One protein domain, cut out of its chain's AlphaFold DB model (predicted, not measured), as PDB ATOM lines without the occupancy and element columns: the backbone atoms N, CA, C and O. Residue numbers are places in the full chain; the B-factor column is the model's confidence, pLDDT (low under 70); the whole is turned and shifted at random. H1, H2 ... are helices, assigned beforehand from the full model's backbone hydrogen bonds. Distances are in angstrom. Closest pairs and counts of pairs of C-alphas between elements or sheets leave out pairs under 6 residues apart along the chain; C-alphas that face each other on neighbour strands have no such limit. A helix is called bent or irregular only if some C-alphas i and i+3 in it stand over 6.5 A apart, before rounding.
ATOM      1  N   LEU A 303      -4.194 -11.575 -51.354       79.06
ATOM      2  CA  LEU A 303      -4.562 -12.543 -50.315       79.06
ATOM      3  C   LEU A 303      -4.274 -14.012 -50.692       79.06
ATOM      4  O   LEU A 303      -3.654 -14.700 -49.881       79.06
ATOM      5  N   PRO A 304      -4.633 -14.530 -51.884       77.31
ATOM      6  CA  PRO A 304      -4.325 -15.915 -52.252       77.31
ATOM      7  C   PRO A 304      -2.821 -16.199 -52.289       77.31
ATOM      8  O   PRO A 304      -2.377 -17.269 -51.873       77.31
ATOM      9  N   TRP A 305      -2.037 -15.227 -52.758       77.12
ATOM     10  CA  TRP A 305      -0.583 -15.313 -52.850       77.12
ATOM     11  C   TRP A 305       0.064 -15.328 -51.467       77.12
ATOM     12  O   TRP A 305       0.824 -16.233 -51.130       77.12
ATOM     13  N   VAL A 306      -0.337 -14.368 -50.636       78.38
ATOM     14  CA  VAL A 306       0.014 -14.234 -49.223       78.38
ATOM     15  C   VAL A 306      -0.247 -15.529 -48.457       78.38
ATOM     16  O   VAL A 306       0.619 -16.006 -47.723       78.38
ATOM     17  N   VAL A 307      -1.436 -16.101 -48.637       84.56
ATOM     18  CA  VAL A 307      -1.868 -17.322 -47.959       84.56
ATOM     19  C   VAL A 307      -1.070 -18.530 -48.452       84.56
ATOM     20  O   VAL A 307      -0.632 -19.341 -47.638       84.56
ATOM     21  N   ALA A 308      -0.829 -18.640 -49.761       83.44
ATOM     22  CA  ALA A 308      -0.040 -19.728 -50.330       83.44
ATOM     23  C   ALA A 308       1.429 -19.678 -49.877       83.44
ATOM     24  O   ALA A 308       1.979 -20.701 -49.473       83.44
ATOM     25  N   GLN A 309       2.053 -18.499 -49.873       80.56
ATOM     26  CA  GLN A 309       3.423 -18.328 -49.383       80.56
ATOM     27  C   GLN A 309       3.538 -18.599 -47.885       80.56
ATOM     28  O   GLN A 309       4.450 -19.303 -47.454       80.56
ATOM     29  N   ALA A 310       2.595 -18.100 -47.085       85.81
ATOM     30  CA  ALA A 310       2.565 -18.392 -45.660       85.81
ATOM     31  C   ALA A 310       2.397 -19.891 -45.392       85.81
ATOM     32  O   ALA A 310       3.040 -20.428 -44.498       85.81
ATOM     33  N   GLN A 311       1.585 -20.586 -46.193       86.94
ATOM     34  CA  GLN A 311       1.450 -22.033 -46.092       86.94
ATOM     35  C   GLN A 311       2.792 -22.737 -46.318       86.94
ATOM     36  O   GLN A 311       3.153 -23.601 -45.524       86.94
ATOM     37  N   VAL A 312       3.534 -22.362 -47.364       83.81
ATOM     38  CA  VAL A 312       4.865 -22.922 -47.652       83.81
ATOM     39  C   VAL A 312       5.831 -22.657 -46.496       83.81
ATOM     40  O   VAL A 312       6.451 -23.591 -45.994       83.81
ATOM     41  N   LEU A 313       5.909 -21.410 -46.025       84.31
ATOM     42  CA  LEU A 313       6.784 -21.019 -44.918       84.31
ATOM     43  C   LEU A 313       6.451 -21.772 -43.625       84.31
ATOM     44  O   LEU A 313       7.349 -22.294 -42.971       84.31
ATOM     45  N   HIS A 314       5.169 -21.883 -43.272       88.75
ATOM     46  CA  HIS A 314       4.759 -22.594 -42.064       88.75
ATOM     47  C   HIS A 314       5.013 -24.103 -42.161       88.75
ATOM     48  O   HIS A 314       5.405 -24.711 -41.169       88.75
ATOM     49  N   TRP A 315       4.830 -24.716 -43.338       88.06
ATOM     50  CA  TRP A 315       5.200 -26.121 -43.563       88.06
ATOM     51  C   TRP A 315       6.686 -26.354 -43.351       88.06
ATOM     52  O   TRP A 315       7.078 -27.354 -42.753       88.06
ATOM     53  N   MET A 316       7.505 -25.419 -43.816       83.94
ATOM     54  CA  MET A 316       8.938 -25.501 -43.629       83.94
ATOM     55  C   MET A 316       9.343 -25.358 -42.172       83.94
ATOM     56  O   MET A 316      10.073 -26.209 -41.679       83.94
ATOM     57  N   GLU A 317       8.827 -24.358 -41.463       87.19
ATOM     58  CA  GLU A 317       9.106 -24.192 -40.032       87.19
ATOM     59  C   GLU A 317       8.629 -25.399 -39.216       87.19
ATOM     60  O   GLU A 317       9.360 -25.875 -38.349       87.19
ATOM     61  N   ALA A 318       7.470 -25.972 -39.556       89.75
ATOM     62  CA  ALA A 318       6.990 -27.208 -38.948       89.75
ATOM     63  C   ALA A 318       7.917 -28.399 -39.239       89.75
ATOM     64  O   ALA A 318       8.208 -29.183 -38.336       89.75
ATOM     65  N   SER A 319       8.419 -28.528 -40.471       85.12
ATOM     66  CA  SER A 319       9.364 -29.592 -40.831       85.12
ATOM     67  C   SER A 319      10.718 -29.434 -40.134       85.12
ATOM     68  O   SER A 319      11.262 -30.417 -39.638       85.12
ATOM     69  N   SER A 320      11.222 -28.202 -40.010       83.00
ATOM     70  CA  SER A 320      12.454 -27.893 -39.283       83.00
ATOM     71  C   SER A 320      12.304 -28.183 -37.793       83.00
ATOM     72  O   SER A 320      13.190 -28.789 -37.197       83.00
ATOM     73  N   LEU A 321      11.163 -27.813 -37.199       87.25
ATOM     74  CA  LEU A 321      10.859 -28.129 -35.807       87.25
ATOM     75  C   LEU A 321      10.762 -29.641 -35.590       87.25
ATOM     76  O   LEU A 321      11.354 -30.152 -34.646       87.25
ATOM     77  N   ALA A 322      10.069 -30.368 -36.468       87.69
ATOM     78  CA  ALA A 322       9.956 -31.822 -36.381       87.69
ATOM     79  C   ALA A 322      11.325 -32.509 -36.496       87.69
ATOM     80  O   ALA A 322      11.642 -33.381 -35.691       87.69
ATOM     81  N   ALA A 323      12.160 -32.083 -37.448       82.88
ATOM     82  CA  ALA A 323      13.515 -32.600 -37.608       82.88
ATOM     83  C   ALA A 323      14.380 -32.324 -36.367       82.88
ATOM     84  O   ALA A 323      15.094 -33.215 -35.904       82.88
ATOM     85  N   LEU A 324      14.278 -31.118 -35.798       81.94
ATOM     86  CA  LEU A 324      14.991 -30.750 -34.581       81.94
ATOM     87  C   LEU A 324      14.521 -31.577 -33.385       81.94
ATOM     88  O   LEU A 324      15.370 -32.134 -32.703       81.94
ATOM     89  N   LEU A 325      13.207 -31.702 -33.161       85.12
ATOM     90  CA  LEU A 325      12.619 -32.491 -32.068       85.12
ATOM     91  C   LEU A 325      12.960 -33.979 -32.179       85.12
ATOM     92  O   LEU A 325      13.162 -34.649 -31.169       85.12
ATOM     93  N   LEU A 326      13.063 -34.496 -33.400       83.56
ATOM     94  CA  LEU A 326      13.437 -35.880 -33.625       83.56
ATOM     95  C   LEU A 326      14.928 -36.123 -33.393       83.56
ATOM     96  O   LEU A 326      15.279 -37.079 -32.710       83.56
ATOM     97  N   ARG A 327      15.806 -35.241 -33.888       79.69
ATOM     98  CA  ARG A 327      17.243 -35.278 -33.563       79.69
ATOM     99  C   ARG A 327      17.447 -35.222 -32.051       79.69
ATOM    100  O   ARG A 327      18.130 -36.053 -31.472       79.69
ATOM    101  N   ALA A 328      16.774 -34.275 -31.420       80.50
ATOM    102  CA  ALA A 328      16.687 -34.100 -29.985       80.50
ATOM    103  C   ALA A 328      16.267 -35.368 -29.222       80.50
ATOM    104  O   ALA A 328      16.876 -35.684 -28.202       80.50
ATOM    105  N   ALA A 329      15.244 -36.077 -29.706       82.00
ATOM    106  CA  ALA A 329      14.775 -37.324 -29.111       82.00
ATOM    107  C   ALA A 329      15.790 -38.466 -29.287       82.00
ATOM    108  O   ALA A 329      16.022 -39.217 -28.345       82.00
ATOM    109  N   LEU A 330      16.421 -38.569 -30.462       82.12
ATOM    110  CA  LEU A 330      17.429 -39.594 -30.762       82.12
ATOM    111  C   LEU A 330      18.740 -39.382 -29.992       82.12
ATOM    112  O   LEU A 330      19.369 -40.349 -29.572       82.12
ATOM    113  N   ASP A 331      19.146 -38.128 -29.796       80.38
ATOM    114  CA  ASP A 331      20.376 -37.771 -29.083       80.38
ATOM    115  C   ASP A 331      20.155 -37.586 -27.570       80.38
ATOM    116  O   ASP A 331      21.119 -37.393 -26.830       80.38
ATOM    117  N   GLY A 332      18.904 -37.610 -27.092       78.81
ATOM    118  CA  GLY A 332      18.553 -37.331 -25.693       78.81
ATOM    119  C   GLY A 332      18.790 -35.875 -25.260       78.81
ATOM    120  O   GLY A 332      18.818 -35.580 -24.069       78.81
ATOM    121  N   GLN A 333      18.968 -34.947 -26.208       72.94
ATOM    122  CA  GLN A 333      19.383 -33.554 -25.966       72.94
ATOM    123  C   GLN A 333      18.345 -32.521 -26.429       72.94
ATOM    124  O   GLN A 333      18.678 -31.426 -26.893       72.94
ATOM    125  N   ALA A 334      17.059 -32.842 -26.285       58.78
ATOM    126  CA  ALA A 334      15.972 -31.982 -26.749       58.78
ATOM    127  C   ALA A 334      15.985 -30.553 -26.215       58.78
ATOM    128  O   ALA A 334      15.611 -29.620 -26.924       58.78
ATOM    129  N   LEU A 335      16.468 -30.385 -24.990       65.75
ATOM    130  CA  LEU A 335      16.435 -29.122 -24.265       65.75
ATOM    131  C   LEU A 335      17.809 -28.453 -24.178       65.75
ATOM    132  O   LEU A 335      18.020 -27.602 -23.313       65.75
ATOM    133  N   TYR A 336      18.754 -28.810 -25.056       76.81
ATOM    134  CA  TYR A 336      20.018 -28.084 -25.099       76.81
ATOM    135  C   TYR A 336      19.744 -26.601 -25.379       76.81
ATOM    136  O   TYR A 336      18.952 -26.265 -26.263       76.81
ATOM    137  N   ARG A 337      20.392 -25.703 -24.625       74.50
ATOM    138  CA  ARG A 337      20.121 -24.252 -24.687       74.50
ATOM    139  C   ARG A 337      20.233 -23.683 -26.100       74.50
ATOM    140  O   ARG A 337      19.511 -22.753 -26.446       74.50
ATOM    141  N   SER A 338      21.098 -24.274 -26.916       74.25
ATOM    142  CA  SER A 338      21.293 -23.894 -28.312       74.25
ATOM    143  C   SER A 338      20.041 -24.121 -29.174       74.25
ATOM    144  O   SER A 338      19.729 -23.296 -30.029       74.25
ATOM    145  N   ASN A 339      19.256 -25.167 -28.897       80.00
ATOM    146  CA  ASN A 339      18.056 -25.527 -29.656       80.00
ATOM    147  C   ASN A 339      16.831 -24.670 -29.299       80.00
ATOM    148  O   ASN A 339      15.916 -24.536 -30.116       80.00
ATOM    149  N   ILE A 340      16.820 -24.048 -28.113       81.88
ATOM    150  CA  ILE A 340      15.696 -23.235 -27.615       81.88
ATOM    151  C   ILE A 340      15.371 -22.091 -28.583       81.88
ATOM    152  O   ILE A 340      14.202 -21.850 -28.874       81.88
ATOM    153  N   SER A 341      16.392 -21.435 -29.142       80.06
ATOM    154  CA  SER A 341      16.221 -20.360 -30.132       80.06
ATOM    155  C   SER A 341      15.403 -20.812 -31.349       80.06
ATOM    156  O   SER A 341      14.475 -20.130 -31.782       80.06
ATOM    157  N   THR A 342      15.707 -22.000 -31.869       80.94
ATOM    158  CA  THR A 342      15.059 -22.554 -33.061       80.94
ATOM    159  C   THR A 342      13.641 -23.020 -32.744       80.94
ATOM    160  O   THR A 342      12.729 -22.804 -33.544       80.94
ATOM    161  N   ILE A 343      13.427 -23.591 -31.553       85.44
ATOM    162  CA  ILE A 343      12.095 -23.974 -31.070       85.44
ATOM    163  C   ILE A 343      11.199 -22.736 -30.954       85.44
ATOM    164  O   ILE A 343      10.097 -22.737 -31.499       85.44
ATOM    165  N   ILE A 344      11.680 -21.664 -30.313       85.62
ATOM    166  CA  ILE A 344      10.931 -20.407 -30.160       85.62
ATOM    167  C   ILE A 344      10.583 -19.803 -31.524       85.62
ATOM    168  O   ILE A 344       9.461 -19.337 -31.714       85.62
ATOM    169  N   ALA A 345      11.510 -19.840 -32.483       83.69
ATOM    170  CA  ALA A 345      11.270 -19.304 -33.817       83.69
ATOM    171  C   ALA A 345      10.234 -20.118 -34.618       83.69
ATOM    172  O   ALA A 345       9.384 -19.527 -35.280       83.69
ATOM    173  N   CYS A 346      10.270 -21.455 -34.547       87.75
ATOM    174  CA  CYS A 346       9.456 -22.325 -35.413       87.75
ATOM    175  C   CYS A 346       8.100 -22.736 -34.807       87.75
ATOM    176  O   CYS A 346       7.152 -23.053 -35.535       87.75
ATOM    177  N   MET A 347       7.981 -22.767 -33.475       90.00
ATOM    178  CA  MET A 347       6.765 -23.214 -32.782       90.00
ATOM    179  C   MET A 347       5.526 -22.365 -33.123       90.00
ATOM    180  O   MET A 347       4.482 -22.950 -33.424       90.00
ATOM    181  N   PRO A 348       5.604 -21.022 -33.181       90.62
ATOM    182  CA  PRO A 348       4.458 -20.181 -33.512       90.62
ATOM    183  C   PRO A 348       3.849 -20.464 -34.896       90.62
ATOM    184  O   PRO A 348       2.636 -20.626 -35.017       90.62
ATOM    185  N   ALA A 349       4.666 -20.600 -35.945       90.25
ATOM    186  CA  ALA A 349       4.151 -20.950 -37.269       90.25
ATOM    187  C   ALA A 349       3.620 -22.376 -37.342       90.25
ATOM    188  O   ALA A 349       2.627 -22.623 -38.026       90.25
ATOM    189  N   THR A 350       4.242 -23.304 -36.612       92.12
ATOM    190  CA  THR A 350       3.739 -24.675 -36.491       92.12
ATOM    191  C   THR A 350       2.347 -24.677 -35.859       92.12
ATOM    192  O   THR A 350       1.445 -25.349 -36.360       92.12
ATOM    193  N   ALA A 351       2.121 -23.863 -34.823       93.50
ATOM    194  CA  ALA A 351       0.808 -23.699 -34.206       93.50
ATOM    195  C   ALA A 351      -0.220 -23.105 -35.187       93.50
ATOM    196  O   ALA A 351      -1.334 -23.620 -35.301       93.50
ATOM    197  N   VAL A 352       0.159 -22.082 -35.965       93.62
ATOM    198  CA  VAL A 352      -0.710 -21.499 -37.007       93.62
ATOM    199  C   VAL A 352      -1.011 -22.500 -38.124       93.62
ATOM    200  O   VAL A 352      -2.131 -22.532 -38.641       93.62
ATOM    201  N   LEU A 353      -0.052 -23.353 -38.488       93.44
ATOM    202  CA  LEU A 353      -0.274 -24.443 -39.432       93.44
ATOM    203  C   LEU A 353      -1.260 -25.469 -38.870       93.44
ATOM    204  O   LEU A 353      -2.189 -25.852 -39.572       93.44
ATOM    205  N   CYS A 354      -1.114 -25.872 -37.607       93.19
ATOM    206  CA  CYS A 354      -2.024 -26.820 -36.958       93.19
ATOM    207  C   CYS A 354      -3.448 -26.258 -36.847       93.19
ATOM    208  O   CYS A 354      -4.420 -26.970 -37.106       93.19
ATOM    209  N   ALA A 355      -3.583 -24.958 -36.565       93.62
ATOM    210  CA  ALA A 355      -4.869 -24.264 -36.533       93.62
ATOM    211  C   ALA A 355      -5.631 -24.356 -37.870       93.62
ATOM    212  O   ALA A 355      -6.862 -24.292 -37.881       93.62
ATOM    213  N   ARG A 356      -4.936 -24.578 -39.000       92.75
ATOM    214  CA  ARG A 356      -5.564 -24.763 -40.319       92.75
ATOM    215  C   ARG A 356      -6.596 -25.885 -40.336       92.75
ATOM    216  O   ARG A 356      -7.573 -25.772 -41.077       92.75
ATOM    217  N   SER A 357      -6.368 -26.956 -39.577       92.19
ATOM    218  CA  SER A 357      -7.252 -28.127 -39.526       92.19
ATOM    219  C   SER A 357      -8.553 -27.852 -38.773       92.19
ATOM    220  O   SER A 357      -9.551 -28.519 -39.022       92.19
ATOM    221  N   PHE A 358      -8.559 -26.845 -37.896       95.50
ATOM    222  CA  PHE A 358      -9.686 -26.523 -37.015       95.50
ATOM    223  C   PHE A 358     -10.439 -25.254 -37.431       95.50
ATOM    224  O   PHE A 358     -11.482 -24.939 -36.865       95.50
ATOM    225  N   MET A 359      -9.924 -24.512 -38.416       94.19
ATOM    226  CA  MET A 359     -10.475 -23.224 -38.828       94.19
ATOM    227  C   MET A 359     -11.009 -23.242 -40.266       94.19
ATOM    228  O   MET A 359     -10.389 -23.834 -41.159       94.19
ATOM    229  N   PRO A 360     -12.115 -22.519 -40.537       94.38
ATOM    230  CA  PRO A 360     -12.529 -22.209 -41.898       94.38
ATOM    231  C   PRO A 360     -11.406 -21.499 -42.678       94.38
ATOM    232  O   PRO A 360     -10.648 -20.733 -42.072       94.38
ATOM    233  N   PRO A 361     -11.314 -21.686 -44.010       87.12
ATOM    234  CA  PRO A 361     -10.264 -21.079 -44.833       87.12
ATOM    235  C   PRO A 361     -10.123 -19.562 -44.645       87.12
ATOM    236  O   PRO A 361      -9.003 -19.078 -44.505       87.12
ATOM    237  N   ASP A 362     -11.235 -18.832 -44.556       87.69
ATOM    238  CA  ASP A 362     -11.230 -17.367 -44.420       87.69
ATOM    239  C   ASP A 362     -10.758 -16.908 -43.036       87.69
ATOM    240  O   ASP A 362     -10.061 -15.903 -42.890       87.69
ATOM    241  N   SER A 363     -11.112 -17.650 -41.987       93.06
ATOM    242  CA  SER A 363     -10.623 -17.385 -40.630       93.06
ATOM    243  C   SER A 363      -9.136 -17.696 -40.511       93.06
ATOM    244  O   SER A 363      -8.403 -16.922 -39.902       93.06
ATOM    245  N   TRP A 364      -8.674 -18.772 -41.151       91.69
ATOM    246  CA  TRP A 364      -7.253 -19.092 -41.200       91.69
ATOM    247  C   TRP A 364      -6.456 -18.058 -41.999       91.69
ATOM    248  O   TRP A 364      -5.403 -17.628 -41.546       91.69
ATOM    249  N   ALA A 365      -6.969 -17.593 -43.140       87.00
ATOM    250  CA  ALA A 365      -6.333 -16.531 -43.918       87.00
ATOM    251  C   ALA A 365      -6.193 -15.235 -43.101       87.00
ATOM    252  O   ALA A 365      -5.134 -14.612 -43.107       87.00
ATOM    253  N   ARG A 366      -7.225 -14.866 -42.328       88.75
ATOM    254  CA  ARG A 366      -7.161 -13.725 -41.399       88.75
ATOM    255  C   ARG A 366      -6.128 -13.932 -40.296       88.75
ATOM    256  O   ARG A 366      -5.362 -13.013 -40.021       88.75
ATOM    257  N   LEU A 367      -6.074 -15.128 -39.707       92.00
ATOM    258  CA  LEU A 367      -5.063 -15.486 -38.710       92.00
ATOM    259  C   LEU A 367      -3.650 -15.366 -39.290       92.00
ATOM    260  O   LEU A 367      -2.806 -14.711 -38.693       92.00
ATOM    261  N   VAL A 368      -3.403 -15.951 -40.462       90.31
ATOM    262  CA  VAL A 368      -2.115 -15.895 -41.163       90.31
ATOM    263  C   VAL A 368      -1.696 -14.451 -41.423       90.31
ATOM    264  O   VAL A 368      -0.560 -14.087 -41.132       90.31
ATOM    265  N   SER A 369      -2.608 -13.619 -41.927       84.38
ATOM    266  CA  SER A 369      -2.338 -12.203 -42.182       84.38
ATOM    267  C   SER A 369      -2.015 -11.437 -40.898       84.38
ATOM    268  O   SER A 369      -1.036 -10.694 -40.869       84.38
ATOM    269  N   ALA A 370      -2.773 -11.663 -39.821       86.62
ATOM    270  CA  ALA A 370      -2.516 -11.055 -38.514       86.62
ATOM    271  C   ALA A 370      -1.203 -11.547 -37.878       86.62
ATOM    272  O   ALA A 370      -0.531 -10.795 -37.179       86.62
ATOM    273  N   PHE A 371      -0.817 -12.796 -38.143       87.69
ATOM    274  CA  PHE A 371       0.357 -13.442 -37.564       87.69
ATOM    275  C   PHE A 371       1.691 -13.017 -38.202       87.69
ATOM    276  O   PHE A 371       2.750 -13.245 -37.624       87.69
ATOM    277  N   ARG A 372       1.670 -12.329 -39.350       82.62
ATOM    278  CA  ARG A 372       2.882 -11.845 -40.039       82.62
ATOM    279  C   ARG A 372       3.772 -10.973 -39.160       82.62
ATOM    280  O   ARG A 372       4.971 -11.226 -39.064       82.62
ATOM    281  N   VAL A 373       3.178  -9.966 -38.518       81.00
ATOM    282  CA  VAL A 373       3.909  -9.013 -37.673       81.00
ATOM    283  C   VAL A 373       4.442  -9.700 -36.408       81.00
ATOM    284  O   VAL A 373       5.645  -9.607 -36.169       81.00
ATOM    285  N   PRO A 374       3.635 -10.470 -35.645       85.62
ATOM    286  CA  PRO A 374       4.146 -11.279 -34.540       85.62
ATOM    287  C   PRO A 374       5.274 -12.232 -34.943       85.62
ATOM    288  O   PRO A 374       6.287 -12.281 -34.254       85.62
ATOM    289  N   ARG A 375       5.148 -12.949 -36.069       83.56
ATOM    290  CA  ARG A 375       6.195 -13.857 -36.565       83.56
ATOM    291  C   ARG A 375       7.502 -13.115 -36.812       83.56
ATOM    292  O   ARG A 375       8.549 -13.567 -36.360       83.56
ATOM    293  N   PHE A 376       7.443 -11.967 -37.485       80.25
ATOM    294  CA  PHE A 376       8.623 -11.137 -37.719       80.25
ATOM    295  C   PHE A 376       9.220 -10.593 -36.411       80.25
ATOM    296  O   PHE A 376      10.440 -10.565 -36.256       80.25
ATOM    297  N   GLY A 377       8.375 -10.221 -35.446       82.56
ATOM    298  CA  GLY A 377       8.803  -9.789 -34.115       82.56
ATOM    299  C   GLY A 377       9.536 -10.891 -33.348       82.56
ATOM    300  O   GLY A 377      10.619 -10.651 -32.825       82.56
ATOM    301  N   ILE A 378       8.997 -12.114 -33.342       85.69
ATOM    302  CA  ILE A 378       9.621 -13.285 -32.704       85.69
ATOM    303  C   ILE A 378      10.943 -13.631 -33.394       85.69
ATOM    304  O   ILE A 378      11.947 -13.879 -32.724       85.69
ATOM    305  N   TYR A 379      10.965 -13.597 -34.727       81.38
ATOM    306  CA  TYR A 379      12.175 -13.804 -35.513       81.38
ATOM    307  C   TYR A 379      13.268 -12.788 -35.156       81.38
ATOM    308  O   TYR A 379      14.384 -13.166 -34.796       81.38
ATOM    309  N   SER A 380      12.925 -11.498 -35.175       81.62
ATOM    310  CA  SER A 380      13.840 -10.398 -34.852       81.62
ATOM    311  C   SER A 380      14.320 -10.459 -33.402       81.62
ATOM    312  O   SER A 380      15.504 -10.262 -33.144       81.62
ATOM    313  N   ALA A 381      13.437 -10.795 -32.457       83.94
ATOM    314  CA  ALA A 381      13.803 -10.992 -31.059       83.94
ATOM    315  C   ALA A 381      14.790 -12.155 -30.900       83.94
ATOM    316  O   ALA A 381      15.812 -12.004 -30.240       83.94
ATOM    317  N   THR A 382      14.543 -13.286 -31.565       82.19
ATOM    318  CA  THR A 382      15.456 -14.440 -31.546       82.19
ATOM    319  C   THR A 382      16.830 -14.060 -32.097       82.19
ATOM    320  O   THR A 382      17.853 -14.402 -31.506       82.19
ATOM    321  N   LYS A 383      16.871 -13.286 -33.186       79.81
ATOM    322  CA  LYS A 383      18.118 -12.762 -33.756       79.81
ATOM    323  C   LYS A 383      18.835 -11.792 -32.825       79.81
ATOM    324  O   LYS A 383      20.047 -11.901 -32.685       79.81
ATOM    325  N   ALA A 384      18.113 -10.892 -32.164       80.94
ATOM    326  CA  ALA A 384      18.695  -9.989 -31.178       80.94
ATOM    327  C   ALA A 384      19.302 -10.773 -30.005       80.94
ATOM    328  O   ALA A 384      20.442 -10.526 -29.630       80.94
ATOM    329  N   LEU A 385      18.588 -11.772 -29.479       83.50
ATOM    330  CA  LEU A 385      19.086 -12.630 -28.401       83.50
ATOM    331  C   LEU A 385      20.361 -13.387 -28.805       83.50
ATOM    332  O   LEU A 385      21.280 -13.492 -27.997       83.50
ATOM    333  N   LEU A 386      20.441 -13.864 -30.052       80.50
ATOM    334  CA  LEU A 386      21.658 -14.467 -30.604       80.50
ATOM    335  C   LEU A 386      22.794 -13.439 -30.745       80.50
ATOM    336  O   LEU A 386      23.917 -13.709 -30.332       80.50
ATOM    337  N   ALA A 387      22.507 -12.255 -31.293       79.75
ATOM    338  CA  ALA A 387      23.499 -11.205 -31.535       79.75
ATOM    339  C   ALA A 387      24.096 -10.634 -30.238       79.75
ATOM    340  O   ALA A 387      25.285 -10.336 -30.187       79.75
ATOM    341  N   PHE A 388      23.288 -10.519 -29.179       84.12
ATOM    342  CA  PHE A 388      23.735 -10.085 -27.854       84.12
ATOM    343  C   PHE A 388      24.317 -11.225 -27.002       84.12
ATOM    344  O   PHE A 388      24.637 -11.008 -25.836       84.12
ATOM    345  N   GLY A 389      24.438 -12.442 -27.548       83.19
ATOM    346  CA  GLY A 389      24.980 -13.597 -26.828       83.19
ATOM    347  C   GLY A 389      24.113 -14.075 -25.657       83.19
ATOM    348  O   GLY A 389      24.580 -14.845 -24.822       83.19
ATOM    349  N   LEU A 390      22.851 -13.640 -25.592       83.88
ATOM    350  CA  LEU A 390      21.893 -14.037 -24.555       83.88
ATOM    351  C   LEU A 390      21.398 -15.473 -24.760       83.88
ATOM    352  O   LEU A 390      20.989 -16.137 -23.809       83.88
ATOM    353  N   ILE A 391      21.449 -15.960 -26.002       82.75
ATOM    354  CA  ILE A 391      21.229 -17.362 -26.346       82.75
ATOM    355  C   ILE A 391      22.386 -17.821 -27.234       82.75
ATOM    356  O   ILE A 391      22.824 -17.097 -28.127       82.75
ATOM    357  N   SER A 392      22.879 -19.034 -27.000       78.94
ATOM    358  CA  SER A 392      23.910 -19.637 -27.841       78.94
ATOM    359  C   SER A 392      23.341 -19.983 -29.215       78.94
ATOM    360  O   SER A 392      22.282 -20.607 -29.314       78.94
ATOM    361  N   ALA A 393      24.066 -19.626 -30.275       73.75
ATOM    362  CA  ALA A 393      23.749 -20.118 -31.608       73.75
ATOM    363  C   ALA A 393      23.819 -21.657 -31.632       73.75
ATOM    364  O   ALA A 393      24.697 -22.241 -30.986       73.75
ATOM    365  N   PRO A 394      22.917 -22.334 -32.363       68.06
ATOM    366  CA  PRO A 394      23.083 -23.744 -32.676       68.06
ATOM    367  C   PRO A 394      24.467 -24.015 -33.281       68.06
ATOM    368  O   PRO A 394      24.941 -23.214 -34.097       68.06
ATOM    369  N   PRO A 395      25.135 -25.119 -32.898       67.38
ATOM    370  CA  PRO A 395      26.400 -25.507 -33.513       67.38
ATOM    371  C   PRO A 395      26.232 -25.592 -35.036       67.38
ATOM    372  O   PRO A 395      25.189 -26.029 -35.513       67.38
ATOM    373  N   GLY A 396      27.216 -25.096 -35.789       65.62
ATOM    374  CA  GLY A 396      27.175 -24.992 -37.256       65.62
ATOM    375  C   GLY A 396      26.462 -23.750 -37.820       65.62
ATOM    376  O   GLY A 396      26.678 -23.396 -38.978       65.62
ATOM    377  N   ILE A 397      25.695 -23.002 -37.010       67.06
ATOM    378  CA  ILE A 397      25.051 -21.751 -37.460       67.06
ATOM    379  C   ILE A 397      26.008 -20.559 -37.436       67.06
ATOM    380  O   ILE A 397      25.746 -19.584 -38.126       67.06
ATOM    381  N   CYS A 398      27.145 -20.608 -36.737       63.84
ATOM    382  CA  CYS A 398      28.075 -19.471 -36.672       63.84
ATOM    383  C   CYS A 398      28.547 -18.993 -38.060       63.84
ATOM    384  O   CYS A 398      28.635 -17.789 -38.291       63.84
ATOM    385  N   GLY A 399      28.749 -19.911 -39.015       61.84
ATOM    386  CA  GLY A 399      29.054 -19.557 -40.406       61.84
ATOM    387  C   GLY A 399      27.884 -18.879 -41.130       61.84
ATOM    388  O   GLY A 399      28.089 -17.967 -41.923       61.84
ATOM    389  N   PHE A 400      26.646 -19.254 -40.805       57.12
ATOM    390  CA  PHE A 400      25.428 -18.633 -41.336       57.12
ATOM    391  C   PHE A 400      25.090 -17.293 -40.661       57.12
ATOM    392  O   PHE A 400      24.568 -16.385 -41.299       57.12
ATOM    393  N   ALA A 401      25.387 -17.171 -39.366       57.53
ATOM    394  CA  ALA A 401      25.264 -15.944 -38.589       57.53
ATOM    395  C   ALA A 401      26.349 -14.921 -38.956       57.53
ATOM    396  O   ALA A 401      26.233 -13.750 -38.595       57.53
ATOM    397  N   SER A 402      27.384 -15.336 -39.700       59.81
ATOM    398  CA  SER A 402      28.270 -14.392 -40.369       59.81
ATOM    399  C   SER A 402      27.432 -13.537 -41.328       59.81
ATOM    400  O   SER A 402      26.635 -14.038 -42.124       59.81
ATOM    401  N   GLY A 403      27.542 -12.214 -41.187       59.28
ATOM    402  CA  GLY A 403      26.542 -11.281 -41.709       59.28
ATOM    403  C   GLY A 403      26.257 -11.389 -43.212       59.28
ATOM    404  O   GLY A 403      25.161 -11.043 -43.631       59.28
ATOM    405  N   SER A 404      27.182 -11.900 -44.029       62.47
ATOM    406  CA  SER A 404      27.002 -12.052 -45.480       62.47
ATOM    407  C   SER A 404      26.008 -13.154 -45.857       62.47
ATOM    408  O   SER A 404      25.140 -12.925 -46.700       62.47
ATOM    409  N   ALA A 405      26.082 -14.326 -45.217       63.28
ATOM    410  CA  ALA A 405      25.136 -15.420 -45.448       63.28
ATOM    411  C   ALA A 405      23.732 -15.027 -44.976       63.28
ATOM    412  O   ALA A 405      22.745 -15.273 -45.671       63.28
ATOM    413  N   GLN A 406      23.659 -14.330 -43.842       67.00
ATOM    414  CA  GLN A 406      22.415 -13.773 -43.341       67.00
ATOM    415  C   GLN A 406      21.828 -12.722 -44.292       67.00
ATOM    416  O   GLN A 406      20.638 -12.769 -44.582       67.00
ATOM    417  N   LEU A 407      22.642 -11.807 -44.823       66.25
ATOM    418  CA  LEU A 407      22.181 -10.754 -45.731       66.25
ATOM    419  C   LEU A 407      21.694 -11.322 -47.071       66.25
ATOM    420  O   LEU A 407      20.672 -10.879 -47.591       66.25
ATOM    421  N   LEU A 408      22.364 -12.350 -47.596       70.38
ATOM    422  CA  LEU A 408      21.907 -13.062 -48.788       70.38
ATOM    423  C   LEU A 408      20.581 -13.787 -48.527       70.38
ATOM    424  O   LEU A 408      19.642 -13.678 -49.312       70.38
ATOM    425  N   MET A 409      20.484 -14.514 -47.417       68.25
ATOM    426  CA  MET A 409      19.313 -15.332 -47.111       68.25
ATOM    427  C   MET A 409      18.095 -14.499 -46.727       68.25
ATOM    428  O   MET A 409      17.007 -14.727 -47.250       68.25
ATOM    429  N   GLU A 410      18.273 -13.526 -45.838       69.69
ATOM    430  CA  GLU A 410      17.195 -12.690 -45.305       69.69
ATOM    431  C   GLU A 410      16.909 -11.477 -46.179       69.69
ATOM    432  O   GLU A 410      15.747 -11.162 -46.422       69.69
ATOM    433  N   GLY A 411      17.953 -10.810 -46.670       66.00
ATOM    434  CA  GLY A 411      17.812  -9.592 -47.461       66.00
ATOM    435  C   GLY A 411      17.424  -9.867 -48.909       66.00
ATOM    436  O   GLY A 411      16.549  -9.193 -49.446       66.00
ATOM    437  N   VAL A 412      18.041 -10.869 -49.543       69.88
ATOM    438  CA  VAL A 412      17.851 -11.122 -50.982       69.88
ATOM    439  C   VAL A 412      16.873 -12.262 -51.222       69.88
ATOM    440  O   VAL A 412      15.872 -12.080 -51.909       69.88
ATOM    441  N   LEU A 413      17.127 -13.443 -50.660       70.50
ATOM    442  CA  LEU A 413      16.373 -14.647 -51.009       70.50
ATOM    443  C   LEU A 413      14.977 -14.665 -50.389       70.50
ATOM    444  O   LEU A 413      14.024 -15.004 -51.084       70.50
ATOM    445  N   LEU A 414      14.823 -14.254 -49.130       68.12
ATOM    446  CA  LEU A 414      13.513 -14.103 -48.484       68.12
ATOM    447  C   LEU A 414      12.674 -12.996 -49.143       68.12
ATOM    448  O   LEU A 414      11.476 -13.191 -49.359       68.12
ATOM    449  N   GLY A 415      13.303 -11.887 -49.545       68.44
ATOM    450  CA  GLY A 415      12.667 -10.848 -50.359       68.44
ATOM    451  C   GLY A 415      12.222 -11.384 -51.723       68.44
ATOM    452  O   GLY A 415      11.046 -11.292 -52.074       68.44
ATOM    453  N   ALA A 416      13.112 -12.054 -52.456       70.88
ATOM    454  CA  ALA A 416      12.801 -12.670 -53.746       70.88
ATOM    455  C   ALA A 416      11.702 -13.738 -53.632       70.88
ATOM    456  O   ALA A 416      10.815 -13.808 -54.480       70.88
ATOM    457  N   CYS A 417      11.689 -14.519 -52.547       72.12
ATOM    458  CA  CYS A 417      10.646 -15.504 -52.260       72.12
ATOM    459  C   CYS A 417       9.248 -14.887 -52.232       72.12
ATOM    460  O   CYS A 417       8.307 -15.573 -52.626       72.12
ATOM    461  N   SER A 418       9.114 -13.627 -51.797       67.94
ATOM    462  CA  SER A 418       7.836 -12.907 -51.769       67.94
ATOM    463  C   SER A 418       7.335 -12.523 -53.169       67.94
ATOM    464  O   SER A 418       6.125 -12.497 -53.398       67.94
ATOM    465  N   MET A 419       8.250 -12.349 -54.126       69.75
ATOM    466  CA  MET A 419       7.949 -12.034 -55.528       69.75
ATOM    467  C   MET A 419       7.772 -13.277 -56.408       69.75
ATOM    468  O   MET A 419       7.256 -13.188 -57.522       69.75
ATOM    469  N   LEU A 420       8.186 -14.450 -55.923       73.25
ATOM    470  CA  LEU A 420       8.114 -15.704 -56.663       73.25
ATOM    471  C   LEU A 420       6.749 -16.399 -56.516       73.25
ATOM    472  O   LEU A 420       6.154 -16.372 -55.432       73.25
ATOM    473  N   PRO A 421       6.267 -17.085 -57.578       76.25
ATOM    474  CA  PRO A 421       5.115 -17.979 -57.493       76.25
ATOM    475  C   PRO A 421       5.258 -18.968 -56.336       76.25
ATOM    476  O   PRO A 421       6.358 -19.480 -56.143       76.25
ATOM    477  N   PRO A 422       4.172 -19.340 -55.629       74.44
ATOM    478  CA  PRO A 422       4.252 -20.215 -54.455       74.44
ATOM    479  C   PRO A 422       5.023 -21.519 -54.690       74.44
ATOM    480  O   PRO A 422       5.703 -22.006 -53.793       74.44
ATOM    481  N   VAL A 423       4.942 -22.067 -55.906       78.56
ATOM    482  CA  VAL A 423       5.700 -23.256 -56.317       78.56
ATOM    483  C   VAL A 423       7.194 -22.951 -56.387       78.56
ATOM    484  O   VAL A 423       7.982 -23.667 -55.785       78.56
ATOM    485  N   SER A 424       7.584 -21.872 -57.064       80.00
ATOM    486  CA  SER A 424       8.979 -21.431 -57.158       80.00
ATOM    487  C   SER A 424       9.549 -21.064 -55.789       80.00
ATOM    488  O   SER A 424      10.673 -21.445 -55.484       80.00
ATOM    489  N   THR A 425       8.761 -20.400 -54.938       77.62
ATOM    490  CA  THR A 425       9.113 -20.120 -53.541       77.62
ATOM    491  C   THR A 425       9.353 -21.417 -52.775       77.62
ATOM    492  O   THR A 425      10.381 -21.556 -52.121       77.62
ATOM    493  N   ALA A 426       8.455 -22.400 -52.886       76.38
ATOM    494  CA  ALA A 426       8.630 -23.688 -52.224       76.38
ATOM    495  C   ALA A 426       9.869 -24.439 -52.721       76.38
ATOM    496  O   ALA A 426      10.618 -24.968 -51.906       76.38
ATOM    497  N   THR A 427      10.116 -24.454 -54.032       81.81
ATOM    498  CA  THR A 427      11.304 -25.085 -54.619       81.81
ATOM    499  C   THR A 427      12.584 -24.399 -54.153       81.81
ATOM    500  O   THR A 427      13.509 -25.078 -53.717       81.81
ATOM    501  N   LEU A 428      12.638 -23.064 -54.198       80.62
ATOM    502  CA  LEU A 428      13.797 -22.293 -53.753       80.62
ATOM    503  C   LEU A 428      14.079 -22.540 -52.271       80.62
ATOM    504  O   LEU A 428      15.209 -22.839 -51.893       80.62
ATOM    505  N   LEU A 429      13.047 -22.467 -51.435       78.44
ATOM    506  CA  LEU A 429      13.207 -22.680 -50.009       78.44
ATOM    507  C   LEU A 429      13.564 -24.143 -49.674       78.44
ATOM    508  O   LEU A 429      14.378 -24.376 -48.783       78.44
ATOM    509  N   LEU A 430      13.037 -25.129 -50.409       79.94
ATOM    510  CA  LEU A 430      13.453 -26.531 -50.290       79.94
ATOM    511  C   LEU A 430      14.933 -26.704 -50.658       79.94
ATOM    512  O   LEU A 430      15.674 -27.338 -49.911       79.94
ATOM    513  N   MET A 431      15.375 -26.120 -51.774       80.00
ATOM    514  CA  MET A 431      16.784 -26.146 -52.179       80.00
ATOM    515  C   MET A 431      17.677 -25.517 -51.110       80.00
ATOM    516  O   MET A 431      18.724 -26.069 -50.780       80.00
ATOM    517  N   LEU A 432      17.234 -24.413 -50.506       76.62
ATOM    518  CA  LEU A 432      17.940 -23.762 -49.407       76.62
ATOM    519  C   LEU A 432      18.027 -24.636 -48.155       76.62
ATOM    520  O   LEU A 432      19.091 -24.693 -47.544       76.62
ATOM    521  N   GLN A 433      16.965 -25.363 -47.797       75.69
ATOM    522  CA  GLN A 433      17.016 -26.324 -46.687       75.69
ATOM    523  C   GLN A 433      17.976 -27.478 -46.971       75.69
ATOM    524  O   GLN A 433      18.765 -27.850 -46.106       75.69
ATOM    525  N   LEU A 434      17.946 -28.033 -48.187       77.62
ATOM    526  CA  LEU A 434      18.848 -29.114 -48.588       77.62
ATOM    527  C   LEU A 434      20.311 -28.658 -48.583       77.62
ATOM    528  O   LEU A 434      21.181 -29.391 -48.108       77.62
ATOM    529  N   LEU A 435      20.575 -27.441 -49.065       75.75
ATOM    530  CA  LEU A 435      21.898 -26.828 -49.033       75.75
ATOM    531  C   LEU A 435      22.365 -26.597 -47.592       75.75
ATOM    532  O   LEU A 435      23.479 -26.985 -47.247       75.75
ATOM    533  N   HIS A 436      21.504 -26.028 -46.744       69.81
ATOM    534  CA  HIS A 436      21.805 -25.795 -45.333       69.81
ATOM    535  C   HIS A 436      22.118 -27.108 -44.610       69.81
ATOM    536  O   HIS A 436      23.133 -27.215 -43.928       69.81
ATOM    537  N   PHE A 437      21.309 -28.147 -44.827       68.94
ATOM    538  CA  PHE A 437      21.539 -29.467 -44.248       68.94
ATOM    539  C   PHE A 437      22.857 -30.091 -44.720       68.94
ATOM    540  O   PHE A 437      23.608 -30.633 -43.907       68.94
ATOM    541  N   ARG A 438      23.166 -30.010 -46.022       73.75
ATOM    542  CA  ARG A 438      24.451 -30.492 -46.544       73.75
ATOM    543  C   ARG A 438      25.624 -29.749 -45.921       73.75
ATOM    544  O   ARG A 438      26.574 -30.402 -45.509       73.75
ATOM    545  N   MET A 439      25.544 -28.426 -45.815       65.12
ATOM    546  CA  MET A 439      26.596 -27.615 -45.204       65.12
ATOM    547  C   MET A 439      26.809 -27.997 -43.734       65.12
ATOM    548  O   MET A 439      27.937 -28.239 -43.327       65.12
ATOM    549  N   MET A 440      25.727 -28.152 -42.964       63.75
ATOM    550  CA  MET A 440      25.790 -28.601 -41.568       63.75
ATOM    551  C   MET A 440      26.437 -29.983 -41.429       63.75
ATOM    552  O   MET A 440      27.257 -30.187 -40.542       63.75
ATOM    553  N   ARG A 441      26.121 -30.926 -42.326       69.00
ATOM    554  CA  ARG A 441      26.753 -32.255 -42.343       69.00
ATOM    555  C   ARG A 441      28.237 -32.216 -42.688       69.00
ATOM    556  O   ARG A 441      28.984 -33.016 -42.139       69.00
ATOM    557  N   VAL A 442      28.649 -31.341 -43.605       69.75
ATOM    558  CA  VAL A 442      30.066 -31.165 -43.959       69.75
ATOM    559  C   VAL A 442      30.833 -30.589 -42.769       69.75
ATOM    560  O   VAL A 442      31.866 -31.134 -42.405       69.75
ATOM    561  N   LEU A 443      30.279 -29.575 -42.097       63.09
ATOM    562  CA  LEU A 443      30.887 -28.988 -40.899       63.09
ATOM    563  C   LEU A 443      30.968 -29.993 -39.736       63.09
ATOM    564  O   LEU A 443      31.997 -30.093 -39.084       63.09
ATOM    565  N   GLU A 444      29.922 -30.798 -39.511       64.88
ATOM    566  CA  GLU A 444      29.952 -31.876 -38.506       64.88
ATOM    567  C   GLU A 444      30.944 -33.002 -38.854       64.88
ATOM    568  O   GLU A 444      31.373 -33.729 -37.956       64.88
ATOM    569  N   ALA A 445      31.272 -33.196 -40.137       64.75
ATOM    570  CA  ALA A 445      32.280 -34.161 -40.567       64.75
ATOM    571  C   ALA A 445      33.706 -33.635 -40.341       64.75
ATOM    572  O   ALA A 445      34.559 -34.424 -39.946       64.75
ATOM    573  N   ASP A 446      33.933 -32.329 -40.520       58.72
ATOM    574  CA  ASP A 446      35.216 -31.666 -40.237       58.72
ATOM    575  C   ASP A 446      35.505 -31.547 -38.727       58.72
ATOM    576  O   ASP A 446      36.653 -31.669 -38.303       58.72
ATOM    577  N   ASP A 447      34.476 -31.390 -37.886       53.69
ATOM    578  CA  ASP A 447      34.628 -31.292 -36.422       53.69
ATOM    579  C   ASP A 447      34.935 -32.641 -35.723       53.69
ATOM    580  O   ASP A 447      35.131 -32.695 -34.505       53.69
ATOM    581  N   ARG A 448      35.018 -33.758 -36.462       45.69
ATOM    582  CA  ARG A 448      35.483 -35.060 -35.944       45.69
ATOM    583  C   ARG A 448      36.938 -35.313 -36.390       45.69
ATOM    584  O   ARG A 448      37.185 -35.457 -37.575       45.69
ATOM    585  N   PRO A 449      37.880 -35.622 -35.488       49.94
ATOM    586  CA  PRO A 449      38.605 -34.683 -34.641       49.94
ATOM    587  C   PRO A 449      40.095 -34.553 -35.033       49.94
ATOM    588  O   PRO A 449      40.818 -35.548 -35.067       49.94
ATOM    589  N   LEU A 482      18.734 -40.976 -40.277       43.88
ATOM    590  CA  LEU A 482      18.367 -39.630 -40.752       43.88
ATOM    591  C   LEU A 482      17.930 -39.595 -42.228       43.88
ATOM    592  O   LEU A 482      17.186 -38.704 -42.636       43.88
ATOM    593  N   GLN A 483      18.384 -40.550 -43.037       47.72
ATOM    594  CA  GLN A 483      18.091 -40.619 -44.469       47.72
ATOM    595  C   GLN A 483      16.609 -40.911 -44.794       47.72
ATOM    596  O   GLN A 483      16.033 -40.159 -45.584       47.72
ATOM    597  N   PRO A 484      15.922 -41.895 -44.177       45.59
ATOM    598  CA  PRO A 484      14.486 -42.093 -44.380       45.59
ATOM    599  C   PRO A 484      13.657 -40.920 -43.850       45.59
ATOM    600  O   PRO A 484      12.630 -40.599 -44.435       45.59
ATOM    601  N   LEU A 485      14.123 -40.208 -42.819       48.09
ATOM    602  CA  LEU A 485      13.453 -39.015 -42.287       48.09
ATOM    603  C   LEU A 485      13.547 -37.809 -43.216       48.09
ATOM    604  O   LEU A 485      12.574 -37.075 -43.384       48.09
ATOM    605  N   LEU A 486      14.691 -37.634 -43.873       50.06
ATOM    606  CA  LEU A 486      14.848 -36.693 -44.979       50.06
ATOM    607  C   LEU A 486      13.951 -37.067 -46.149       50.06
ATOM    608  O   LEU A 486      13.252 -36.214 -46.678       50.06
ATOM    609  N   THR A 487      13.917 -38.347 -46.507       54.47
ATOM    610  CA  THR A 487      13.064 -38.847 -47.591       54.47
ATOM    611  C   THR A 487      11.584 -38.631 -47.263       54.47
ATOM    612  O   THR A 487      10.810 -38.222 -48.124       54.47
ATOM    613  N   PHE A 488      11.199 -38.803 -45.997       50.59
ATOM    614  CA  PHE A 488       9.849 -38.558 -45.497       50.59
ATOM    615  C   PHE A 488       9.501 -37.067 -45.462       50.59
ATOM    616  O   PHE A 488       8.428 -36.685 -45.916       50.59
ATOM    617  N   SER A 489      10.410 -36.209 -44.993       46.53
ATOM    618  CA  SER A 489      10.207 -34.754 -44.919       46.53
ATOM    619  C   SER A 489      10.159 -34.121 -46.311       46.53
ATOM    620  O   SER A 489       9.259 -33.338 -46.609       46.53
ATOM    621  N   VAL A 490      11.076 -34.520 -47.199       50.78
ATOM    622  CA  VAL A 490      11.073 -34.139 -48.619       50.78
ATOM    623  C   VAL A 490       9.839 -34.710 -49.313       50.78
ATOM    624  O   VAL A 490       9.213 -34.000 -50.092       50.78
ATOM    625  N   GLY A 491       9.425 -35.939 -48.996       52.97
ATOM    626  CA  GLY A 491       8.199 -36.552 -49.510       52.97
ATOM    627  C   GLY A 491       6.935 -35.797 -49.092       52.97
ATOM    628  O   GLY A 491       6.101 -35.482 -49.939       52.97
ATOM    629  N   LEU A 492       6.819 -35.423 -47.814       52.47
ATOM    630  CA  LEU A 492       5.729 -34.602 -47.275       52.47
ATOM    631  C   LEU A 492       5.693 -33.217 -47.914       52.47
ATOM    632  O   LEU A 492       4.625 -32.761 -48.326       52.47
ATOM    633  N   LEU A 493       6.850 -32.563 -48.042       48.50
ATOM    634  CA  LEU A 493       6.943 -31.250 -48.672       48.50
ATOM    635  C   LEU A 493       6.605 -31.333 -50.168       48.50
ATOM    636  O   LEU A 493       5.819 -30.531 -50.661       48.50
ATOM    637  N   THR A 494       7.110 -32.342 -50.878       50.12
ATOM    638  CA  THR A 494       6.819 -32.575 -52.303       50.12
ATOM    639  C   THR A 494       5.338 -32.874 -52.519       50.12
ATOM    640  O   THR A 494       4.722 -32.315 -53.427       50.12
ATOM    641  N   ALA A 495       4.721 -33.681 -51.652       52.66
ATOM    642  CA  ALA A 495       3.288 -33.950 -51.681       52.66
ATOM    643  C   ALA A 495       2.461 -32.687 -51.383       52.66
ATOM    644  O   ALA A 495       1.451 -32.438 -52.048       52.66
ATOM    645  N   ALA A 496       2.898 -31.853 -50.434       51.22
ATOM    646  CA  ALA A 496       2.264 -30.574 -50.133       51.22
ATOM    647  C   ALA A 496       2.362 -29.601 -51.321       51.22
ATOM    648  O   ALA A 496       1.346 -29.032 -51.722       51.22
ATOM    649  N   VAL A 497       3.540 -29.473 -51.939       50.31
ATOM    650  CA  VAL A 497       3.770 -28.647 -53.137       50.31
ATOM    651  C   VAL A 497       2.955 -29.159 -54.321       50.31
ATOM    652  O   VAL A 497       2.306 -28.359 -54.995       50.31
ATOM    653  N   CYS A 498       2.895 -30.473 -54.548       53.88
ATOM    654  CA  CYS A 498       2.050 -31.066 -55.587       53.88
ATOM    655  C   CYS A 498       0.568 -30.771 -55.336       53.88
ATOM    656  O   CYS A 498      -0.144 -30.355 -56.247       53.88
ATOM    657  N   ARG A 499       0.095 -30.908 -54.090       57.62
ATOM    658  CA  ARG A 499      -1.300 -30.627 -53.719       57.62
ATOM    659  C   ARG A 499      -1.651 -29.141 -53.874       57.62
ATOM    660  O   ARG A 499      -2.748 -28.830 -54.338       57.62
ATOM    661  N   VAL A 500      -0.742 -28.228 -53.524       51.53
ATOM    662  CA  VAL A 500      -0.906 -26.778 -53.744       51.53
ATOM    663  C   VAL A 500      -0.898 -26.454 -55.240       51.53
ATOM    664  O   VAL A 500      -1.786 -25.748 -55.710       51.53
ATOM    665  N   SER A 501       0.027 -27.037 -56.006       53.12
ATOM    666  CA  SER A 501       0.135 -26.849 -57.460       53.12
ATOM    667  C   SER A 501      -1.107 -27.348 -58.202       53.12
ATOM    668  O   SER A 501      -1.620 -26.656 -59.077       53.12
ATOM    669  N   LEU A 502      -1.643 -28.510 -57.818       59.75
ATOM    670  CA  LEU A 502      -2.888 -29.054 -58.368       59.75
ATOM    671  C   LEU A 502      -4.085 -28.152 -58.054       59.75
ATOM    672  O   LEU A 502      -4.902 -27.890 -58.934       59.75
ATOM    673  N   ARG A 503      -4.173 -27.620 -56.825       58.28
ATOM    674  CA  ARG A 503      -5.231 -26.667 -56.455       58.28
ATOM    675  C   ARG A 503      -5.114 -25.346 -57.209       58.28
ATOM    676  O   ARG A 503      -6.139 -24.840 -57.649       58.28
ATOM    677  N   LEU A 504      -3.903 -24.818 -57.390       48.62
ATOM    678  CA  LEU A 504      -3.658 -23.597 -58.163       48.62
ATOM    679  C   LEU A 504      -4.010 -23.785 -59.642       48.62
ATOM    680  O   LEU A 504      -4.714 -22.947 -60.197       48.62
ATOM    681  N   ARG A 505      -3.613 -24.908 -60.260       60.88
ATOM    682  CA  ARG A 505      -3.995 -25.242 -61.644       60.88
ATOM    683  C   ARG A 505      -5.508 -25.386 -61.797       60.88
ATOM    684  O   ARG A 505      -6.077 -24.841 -62.736       60.88
ATOM    685  N   PHE A 506      -6.168 -26.053 -60.851       59.19
ATOM    686  CA  PHE A 506      -7.626 -26.177 -60.843       59.19
ATOM    687  C   PHE A 506      -8.326 -24.814 -60.720       59.19
ATOM    688  O   PHE A 506      -9.333 -24.564 -61.380       59.19
ATOM    689  N   TRP A 507      -7.776 -23.909 -59.908       51.72
ATOM    690  CA  TRP A 507      -8.293 -22.547 -59.761       51.72
ATOM    691  C   TRP A 507      -8.080 -21.703 -61.021       51.72
ATOM    692  O   TRP A 507      -9.013 -21.041 -61.469       51.72
ATOM    693  N   GLN A 508      -6.895 -21.774 -61.638       55.81
ATOM    694  CA  GLN A 508      -6.604 -21.109 -62.914       55.81
ATOM    695  C   GLN A 508      -7.525 -21.608 -64.037       55.81
ATOM    696  O   GLN A 508      -8.045 -20.800 -64.804       55.81
ATOM    697  N   GLN A 509      -7.797 -22.915 -64.096       62.78
ATOM    698  CA  GLN A 509      -8.724 -23.489 -65.073       62.78
ATOM    699  C   GLN A 509     -10.173 -23.040 -64.840       62.78
ATOM    700  O   GLN A 509     -10.862 -22.717 -65.800       62.78
ATOM    701  N   ARG A 510     -10.644 -22.943 -63.587       53.03
ATOM    702  CA  ARG A 510     -12.003 -22.444 -63.296       53.03
ATOM    703  C   ARG A 510     -12.169 -20.940 -63.514       53.03
ATOM    704  O   ARG A 510     -13.223 -20.529 -63.987       53.03
ATOM    705  N   GLY A 511     -11.151 -20.134 -63.211       45.00
ATOM    706  CA  GLY A 511     -11.179 -18.684 -63.445       45.00
ATOM    707  C   GLY A 511     -11.175 -18.299 -64.931       45.00
ATOM    708  O   GLY A 511     -11.733 -17.269 -65.297       45.00
ATOM    709  N   GLY A 512     -10.606 -19.147 -65.799       41.22
ATOM    710  CA  GLY A 512     -10.636 -18.953 -67.253       41.22
ATOM    711  C   GLY A 512     -11.999 -19.232 -67.897       41.22
ATOM    712  O   GLY A 512     -12.344 -18.603 -68.894       41.22
TER     713      GLY A 512
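Overview. This is residues 303 to 449 and 482 to 512 of the 523 residues of an uncharacterized protein of Chlamydomonas reinhardtii (UniProt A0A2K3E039). The longest helix, H7, lies side by side with H1 and H6 in a bundle of three long helices, with H1 nearest the middle of the domain. The bent helices H2 and H3 pack on H1 and on each other, away from H6 and H7, while H5 folds back on the first part of H6 and residues 505 to 512 of H7 stick out. The printed part has 178 residues with seven named helices, H1 to H7 in order along the chain, and no named strand; its class is all helix. The whole is compact, with a radius of gyration of the C-alphas of 17.1 A, but elongated, spanning 61 by 33 by 32 A.

Along the chain. H7, residues 482 to 512, is 44.4 A long and ends with C-alpha 512 at (-10.636, -18.953, -67.253). H1, residues 303 to 331, is 41.3 A long and begins with C-alpha 303 at (-4.562, -12.543, -50.315). H6, residues 422 to 446, is 35.9 A long. H2, residues 337 to 355, and H3, residues 361 to 387, were each assigned as one helix by their hydrogen bonds but are bent: C-alphas 345 and 348 are 6.9 A apart, C-alphas 370 and 373 6.8 A. Their arms are H2a, 337 to 345, H2b, 348 to 355, H3a, 361 to 370, and H3b, 373 to 387, 20.6 A long. H4 is residues 398 to 401. H5, residues 403 to 419, is 23.2 A long.

Arrangement. H7 touches H1 at a shallow tilt of 11 degrees, opposite ways; their closest C-alphas, Ser 319 and Ser 489, are 6.6 A apart. H6 touches H7 at Val 423 and Val 497, 6.5 A, and H1 at Pro 422 and Gln 309, 5.5 A. H1, the hub, touches H2b at Ala 318 and Thr 350, 4.8 A, and H3a at Val 307 and Ala 365, 6.1 A. H2a touches H3b at Ala 345 and Tyr 379, 5.8 A. H5 and H6 form a hairpin, closest at Cys 417 and Thr 425, 5.0 A. H4 is near H6. In H1, H2b, H3a, H3b, H6 and H7 every O i to N i+4 pair is within hydrogen-bond range, against 3 of 5 in H2a and 9 of 13 in H5; H4 is too short for such a pair.

Size, cuts and confidence. The farthest C-alphas, Pro 449 and Gly 512, are 61.1 A apart. Residues 450 to 481 are not printed, and C-alphas 449 and 482 are 21.7 A apart across this cut. Of the links that are printed whole, none is long. The mean pLDDT of the printed part is 73.7; residues 394 to 407 and 482 to 512 are among those under 70.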